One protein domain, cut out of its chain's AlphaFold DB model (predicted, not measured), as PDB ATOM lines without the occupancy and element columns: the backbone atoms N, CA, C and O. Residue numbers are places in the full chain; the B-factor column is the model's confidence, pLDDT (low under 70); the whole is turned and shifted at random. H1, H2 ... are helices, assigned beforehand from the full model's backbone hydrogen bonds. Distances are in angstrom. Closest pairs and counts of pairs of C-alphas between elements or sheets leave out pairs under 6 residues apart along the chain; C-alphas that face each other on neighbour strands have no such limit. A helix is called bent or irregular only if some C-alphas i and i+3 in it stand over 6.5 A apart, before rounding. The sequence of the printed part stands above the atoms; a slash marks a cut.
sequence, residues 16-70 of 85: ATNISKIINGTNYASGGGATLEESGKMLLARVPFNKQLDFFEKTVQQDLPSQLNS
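What this domain is: This is residues 16 to 70 of the 85 residues of an uncharacterized protein of Amborella trichopoda (UniProt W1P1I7). A short helix, H1, sits crosswise on the last part of a long helix, H2, and the loop between them runs back beside H2 and winds beyond its first residue. The printed part has 55 residues with two named helices, H1 then H2, and no named strand; the class is all helix, with 26 residues, under half, in named elements. The whole is a loose rod, 43 by 17 by 15 A, with a radius of gyration of the C-alphas of 13.6 A.

How they stand to each other: H1, residues 19 to 24, and H2, residues 49 to 68, touch, about perpendicular at 81 degrees. H2 touches H1 with residues 63 to 67 alone; the closest C-alphas, those of Ser 20 and Gln 67, are 6.6 A apart. In H1, 0 of 2 O i to N i+4 pairs and 2 of 3 O i to N i+3 pairs are within hydrogen-bond range; in H2, 13 of 16 O i to N i+4 pairs are.

Where its parts are: H1 begins at C-alpha 19 (172.323, 116.943, 111.292). H2, 26.6 A long, ends at C-alpha 68 (181.485, 119.403, 105.171). It has a kink of 33 degrees near residue 60 and is only just irregular: C-alphas 61 and 64 are 6.8 A apart.

The domain as a whole: The C-alphas of Met 42 and Ser 70, the two farthest apart, are 43.1 A apart. The printed part has no cut; the link, residues 25 to 48, is long. Mean pLDDT of the printed part is 73.6, and it is under 70 at residues 16 to 17, 31 to 45 and 70.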
ATOM      1  N   ALA A  16     169.734 118.938 116.084       68.00
ATOM      2  CA  ALA A  16     171.178 119.171 116.215       68.00
ATOM      3  C   ALA A  16     171.999 117.868 116.344       68.00
ATOM      4  O   ALA A  16     173.103 117.766 115.816       68.00
ATOM      5  N   THR A  17     171.431 116.835 116.973       69.00
ATOM      6  CA  THR A  17     172.049 115.507 117.130       69.00
ATOM      7  C   THR A  17     172.060 114.686 115.830       69.00
ATOM      8  O   THR A  17     172.854 113.758 115.682       69.00
ATOM      9  N   ASN A  18     171.193 115.023 114.875       72.56
ATOM     10  CA  ASN A  18     170.897 114.236 113.678       72.56
ATOM     11  C   ASN A  18     171.367 114.915 112.387       72.56
ATOM     12  O   ASN A  18     171.245 114.302 111.328       72.56
ATOM     13  N   ILE A  19     171.869 116.154 112.452       73.06
ATOM     14  CA  ILE A  19     172.323 116.943 111.292       73.06
ATOM     15  C   ILE A  19     173.385 116.189 110.476       73.06
ATOM     16  O   ILE A  19     173.418 116.307 109.256       73.06
ATOM     17  N   SER A  20     174.188 115.326 111.101       72.94
ATOM     18  CA  SER A  20     175.137 114.460 110.387       72.94
ATOM     19  C   SER A  20     174.476 113.535 109.363       72.94
ATOM     20  O   SER A  20     175.134 113.091 108.432       72.94
ATOM     21  N   LYS A  21     173.171 113.258 109.479       75.62
ATOM     22  CA  LYS A  21     172.421 112.450 108.509       75.62
ATOM     23  C   LYS A  21     172.114 113.206 107.214       75.62
ATOM     24  O   LYS A  21     171.769 112.558 106.232       75.62
ATOM     25  N   ILE A  22     172.280 114.532 107.181       80.81
ATOM     26  CA  ILE A  22     172.100 115.350 105.972       80.81
ATOM     27  C   ILE A  22     173.063 114.904 104.865       80.81
ATOM     28  O   ILE A  22     172.668 114.886 103.701       80.81
ATOM     29  N   ILE A  23     174.279 114.458 105.213       78.25
ATOM     30  CA  ILE A  23     175.279 113.985 104.237       78.25
ATOM     31  C   ILE A  23     174.807 112.743 103.462       78.25
ATOM     32  O   ILE A  23     175.255 112.510 102.345       78.25
ATOM     33  N   ASN A  24     173.872 111.977 104.033       77.44
ATOM     34  CA  ASN A  24     173.275 110.798 103.403       77.44
ATOM     35  C   ASN A  24     171.981 111.132 102.635       77.44
ATOM     36  O   ASN A  24     171.298 110.228 102.156       77.44
ATOM     37  N   GLY A  25     171.637 112.418 102.521       78.69
ATOM     38  CA  GLY A  25     170.405 112.899 101.908       78.69
ATOM     39  C   GLY A  25     169.240 112.986 102.896       78.69
ATOM     40  O   GLY A  25     169.130 112.221 103.849       78.69
ATOM     41  N   THR A  26     168.347 113.951 102.674       84.25
ATOM     42  CA  THR A  26     167.137 114.188 103.480       84.25
ATOM     43  C   THR A  26     165.933 114.323 102.559       84.25
ATOM     44  O   THR A  26     166.047 114.887 101.471       84.25
ATOM     45  N   ASN A  27     164.777 113.816 102.989       82.94
ATOM     46  CA  ASN A  27     163.535 113.966 102.243       82.94
ATOM     47  C   ASN A  27     162.743 115.198 102.717       82.94
ATOM     48  O   ASN A  27     162.328 115.266 103.877       82.94
ATOM     49  N   TYR A  28     162.512 116.141 101.801       82.19
ATOM     50  CA  TYR A  28     161.703 117.348 102.015       82.19
ATOM     51  C   TYR A  28     160.253 117.189 101.544       82.19
ATOM     52  O   TYR A  28     159.420 118.049 101.825       82.19
ATOM     53  N   ALA A  29     159.935 116.104 100.837       72.19
ATOM     54  CA  ALA A  29     158.612 115.883 100.283       72.19
ATOM     55  C   ALA A  29     157.571 115.666 101.390       72.19
ATOM     56  O   ALA A  29     157.729 114.830 102.281       72.19
ATOM     57  N   SER A  30     156.466 116.401 101.297       70.44
ATOM     58  CA  SER A  30     155.269 116.157 102.099       70.44
ATOM     59  C   SER A  30     154.484 114.970 101.541       70.44
ATOM     60  O   SER A  30     154.145 114.959 100.362       70.44
ATOM     61  N   GLY A  31     154.133 114.004 102.397       62.66
ATOM     62  CA  GLY A  31     153.316 112.839 102.020       62.66
ATOM     63  C   GLY A  31     151.828 113.138 101.779       62.66
ATOM     64  O   GLY A  31     151.113 112.290 101.254       62.66
ATOM     65  N   GLY A  32     151.341 114.327 102.151       60.91
ATOM     66  CA  GLY A  32     149.982 114.775 101.829       60.91
ATOM     67  C   GLY A  32     149.861 115.149 100.349       60.91
ATOM     68  O   GLY A  32     150.596 116.019  99.894       60.91
ATOM     69  N   GLY A  33     148.933 114.501  99.631       54.12
ATOM     70  CA  GLY A  33     148.738 114.473  98.169       54.12
ATOM     71  C   GLY A  33     148.453 115.779  97.415       54.12
ATOM     72  O   GLY A  33     147.666 115.782  96.476       54.12
ATOM     73  N   ALA A  34     149.117 116.876  97.751       50.97
ATOM     74  CA  ALA A  34     149.166 118.056  96.909       50.97
ATOM     75  C   ALA A  34     150.559 118.671  97.012       50.97
ATOM     76  O   ALA A  34     151.019 119.004  98.094       50.97
ATOM     77  N   THR A  35     151.254 118.825  95.893       58.72
ATOM     78  CA  THR A  35     152.508 119.596  95.819       58.72
ATOM     79  C   THR A  35     152.213 121.061  95.489       58.72
ATOM     80  O   THR A  35     152.906 121.944  95.983       58.72
ATOM     81  N   LEU A  36     151.093 121.356  94.817       58.62
ATOM     82  CA  LEU A  36     150.621 122.718  94.535       58.62
ATOM     83  C   LEU A  36     149.674 123.234  95.618       58.62
ATOM     84  O   LEU A  36     148.915 122.465  96.204       58.62
ATOM     85  N   GLU A  37     149.768 124.515  95.959       58.19
ATOM     86  CA  GLU A  37     148.976 125.129  97.035       58.19
ATOM     87  C   GLU A  37     147.463 124.976  96.794       58.19
ATOM     88  O   GLU A  37     146.717 124.618  97.707       58.19
ATOM     89  N   GLU A  38     147.034 125.132  95.540       58.25
ATOM     90  CA  GLU A  38     145.626 125.141  95.131       58.25
ATOM     91  C   GLU A  38     144.926 123.784  95.269       58.25
ATOM     92  O   GLU A  38     143.754 123.743  95.636       58.25
ATOM     93  N   SER A  39     145.632 122.669  95.060       59.38
ATOM     94  CA  SER A  39     145.048 121.320  95.136       59.38
ATOM     95  C   SER A  39     145.048 120.708  96.540       59.38
ATOM     96  O   SER A  39     144.512 119.621  96.736       59.38
ATOM     97  N   GLY A  40     145.631 121.382  97.539       54.78
ATOM     98  CA  GLY A  40     145.862 120.796  98.864       54.78
ATOM     99  C   GLY A  40     145.143 121.443 100.033       54.78
ATOM    100  O   GLY A  40     145.446 121.078 101.165       54.78
ATOM    101  N   LYS A  41     144.205 122.367  99.796       57.75
ATOM    102  CA  LYS A  41     143.454 123.050 100.868       57.75
ATOM    103  C   LYS A  41     142.716 122.099 101.825       57.75
ATOM    104  O   LYS A  41     142.475 122.476 102.964       57.75
ATOM    105  N   MET A  42     142.385 120.876 101.398       58.56
ATOM    106  CA  MET A  42     141.726 119.868 102.248       58.56
ATOM    107  C   MET A  42     142.684 119.002 103.087       58.56
ATOM    108  O   MET A  42     142.224 118.196 103.891       58.56
ATOM    109  N   LEU A  43     144.005 119.137 102.929       60.06
ATOM    110  CA  LEU A  43     144.986 118.311 103.636       60.06
ATOM    111  C   LEU A  43     145.636 119.119 104.767       60.06
ATOM    112  O   LEU A  43     146.571 119.882 104.547       60.06
ATOM    113  N   LEU A  44     145.132 118.925 105.988       58.44
ATOM    114  CA  LEU A  44     145.515 119.673 107.196       58.44
ATOM    115  C   LEU A  44     146.999 119.520 107.596       58.44
ATOM    116  O   LEU A  44     147.569 120.436 108.179       58.44
ATOM    117  N   ALA A  45     147.632 118.382 107.292       62.16
ATOM    118  CA  ALA A  45     149.002 118.054 107.709       62.16
ATOM    119  C   ALA A  45     149.971 117.994 106.514       62.16
ATOM    120  O   ALA A  45     150.533 116.944 106.199       62.16
ATOM    121  N   ARG A  46     150.140 119.121 105.813       70.00
ATOM    122  CA  ARG A  46     150.981 119.217 104.613       70.00
ATOM    123  C   ARG A  46     152.042 120.309 104.747       70.00
ATOM    124  O   ARG A  46     151.747 121.421 105.172       70.00
ATOM    125  N   VAL A  47     153.246 120.022 104.252       74.50
ATOM    126  CA  VAL A  47     154.254 121.050 103.944       74.50
ATOM    127  C   VAL A  47     154.096 121.474 102.472       74.50
ATOM    128  O   VAL A  47     154.311 120.641 101.582       74.50
ATOM    129  N   PRO A  48     153.684 122.723 102.166       76.81
ATOM    130  CA  PRO A  48     153.526 123.189 100.786       76.81
ATOM    131  C   PRO A  48     154.879 123.249 100.071       76.81
ATOM    132  O   PRO A  48     155.910 123.397 100.717       76.81
ATOM    133  N   PHE A  49     154.891 123.149  98.739       80.50
ATOM    134  CA  PHE A  49     156.138 123.039  97.971       80.50
ATOM    135  C   PHE A  49     157.108 124.195  98.220       80.50
ATOM    136  O   PHE A  49     158.286 123.952  98.458       80.50
ATOM    137  N   ASN A  50     156.609 125.431  98.306       82.75
ATOM    138  CA  ASN A  50     157.447 126.584  98.641       82.75
ATOM    139  C   ASN A  50     158.141 126.414 100.003       82.75
ATOM    140  O   ASN A  50     159.316 126.721 100.133       82.75
ATOM    141  N   LYS A  51     157.472 125.817 100.998       83.38
ATOM    142  CA  LYS A  51     158.112 125.500 102.284       83.38
ATOM    143  C   LYS A  51     159.161 124.398 102.168       83.38
ATOM    144  O   LYS A  51     160.129 124.417 102.915       83.38
ATOM    145  N   GLN A  52     158.992 123.453 101.245       85.25
ATOM    146  CA  GLN A  52     160.011 122.437 100.967       85.25
ATOM    147  C   GLN A  52     161.266 123.075 100.349       85.25
ATOM    148  O   GLN A  52     162.373 122.689 100.716       85.25
ATOM    149  N   LEU A  53     161.101 124.086  99.485       87.88
ATOM    150  CA  LEU A  53     162.208 124.889  98.951       87.88
ATOM    151  C   LEU A  53     162.895 125.715 100.047       87.88
ATOM    152  O   LEU A  53     164.116 125.651 100.151       87.88
ATOM    153  N   ASP A  54     162.128 126.392 100.913       87.94
ATOM    154  CA  ASP A  54     162.674 127.132 102.065       87.94
ATOM    155  C   ASP A  54     163.551 126.220 102.948       87.94
ATOM    156  O   ASP A  54     164.606 126.617 103.444       87.94
ATOM    157  N   PHE A  55     163.102 124.983 103.182       86.25
ATOM    158  CA  PHE A  55     163.836 124.001 103.977       86.25
ATOM    159  C   PHE A  55     165.105 123.514 103.282       86.25
ATOM    160  O   PHE A  55     166.143 123.395 103.934       86.25
ATOM    161  N   PHE A  56     165.045 123.281 101.970       87.81
ATOM    162  CA  PHE A  56     166.218 122.926 101.181       87.81
ATOM    163  C   PHE A  56     167.268 124.044 101.198       87.81
ATOM    164  O   PHE A  56     168.439 123.779 101.468       87.81
ATOM    165  N   GLU A  57     166.852 125.291 100.972       90.38
ATOM    166  CA  GLU A  57     167.751 126.447 100.982       90.38
ATOM    167  C   GLU A  57     168.454 126.599 102.334       90.38
ATOM    168  O   GLU A  57     169.681 126.719 102.379       90.38
ATOM    169  N   LYS A  58     167.706 126.503 103.441       86.94
ATOM    170  CA  LYS A  58     168.277 126.541 104.796       86.94
ATOM    171  C   LYS A  58     169.339 125.473 105.000       86.94
ATOM    172  O   LYS A  58     170.425 125.777 105.489       86.94
ATOM    173  N   THR A  59     169.066 124.241 104.584       85.81
ATOM    174  CA  THR A  59     170.040 123.164 104.740       85.81
ATOM    175  C   THR A  59     171.282 123.372 103.886       85.81
ATOM    176  O   THR A  59     172.384 123.137 104.374       85.81
ATOM    177  N   VAL A  60     171.150 123.858 102.652       86.69
ATOM    178  CA  VAL A  60     172.310 124.143 101.793       86.69
ATOM    179  C   VAL A  60     173.151 125.297 102.340       86.69
ATOM    180  O   VAL A  60     174.377 125.223 102.294       86.69
ATOM    181  N   GLN A  61     172.522 126.350 102.862       88.81
ATOM    182  CA  GLN A  61     173.233 127.549 103.308       88.81
ATOM    183  C   GLN A  61     173.790 127.441 104.731       88.81
ATOM    184  O   GLN A  61     174.836 128.019 105.016       88.81
ATOM    185  N   GLN A  62     173.106 126.731 105.631       83.81
ATOM    186  CA  GLN A  62     173.410 126.753 107.066       83.81
ATOM    187  C   GLN A  62     173.919 125.401 107.569       83.81
ATOM    188  O   GLN A  62     174.987 125.324 108.179       83.81
ATOM    189  N   ASP A  63     173.187 124.325 107.286       79.94
ATOM    190  CA  ASP A  63     173.455 123.031 107.917       79.94
ATOM    191  C   ASP A  63     174.594 122.275 107.220       79.94
ATOM    192  O   ASP A  63     175.523 121.791 107.869       79.94
ATOM    193  N   LEU A  64     174.562 122.195 105.889       83.12
ATOM    194  CA  LEU A  64     175.496 121.399 105.096       83.12
ATOM    195  C   LEU A  64     176.948 121.914 105.154       83.12
ATOM    196  O   LEU A  64     177.841 121.091 105.373       83.12
ATOM    197  N   PRO A  65     177.238 123.229 105.045       84.25
ATOM    198  CA  PRO A  65     178.612 123.728 105.126       84.25
ATOM    199  C   PRO A  65     179.271 123.420 106.474       84.25
ATOM    200  O   PRO A  65     180.468 123.139 106.532       84.25
ATOM    201  N   SER A  66     178.494 123.411 107.564       77.06
ATOM    202  CA  SER A  66     178.998 123.042 108.892       77.06
ATOM    203  C   SER A  66     179.436 121.567 108.969       77.06
ATOM    204  O   SER A  66     180.403 121.237 109.659       77.06
ATOM    205  N   GLN A  67     178.772 120.682 108.216       74.06
ATOM    206  CA  GLN A  67     179.073 119.247 108.169       74.06
ATOM    207  C   GLN A  67     180.221 118.898 107.218       74.06
ATOM    208  O   GLN A  67     180.956 117.953 107.477       74.06
ATOM    209  N   LEU A  68     180.397 119.646 106.127       77.00
ATOM    210  CA  LEU A  68     181.485 119.403 105.171       77.00
ATOM    211  C   LEU A  68     182.841 119.913 105.670       77.00
ATOM    212  O   LEU A  68     183.873 119.327 105.354       77.00
ATOM    213  N   ASN A  69     182.844 120.986 106.465       71.31
ATOM    214  CA  ASN A  69     184.067 121.569 107.025       71.31
ATOM    215  C   ASN A  69     184.507 120.913 108.343       71.31
ATOM    216  O   ASN A  69     185.547 121.274 108.895       71.31
ATOM    217  N   SER A  70     183.724 119.972 108.874       64.19
ATOM    218  CA  SER A  70     184.114 119.184 110.038       64.19
ATOM    219  C   SER A  70     184.867 117.926 109.585       64.19
ATOM    220  O   SER A  70     184.510 117.323 108.572       64.19
TER     221      SER A  70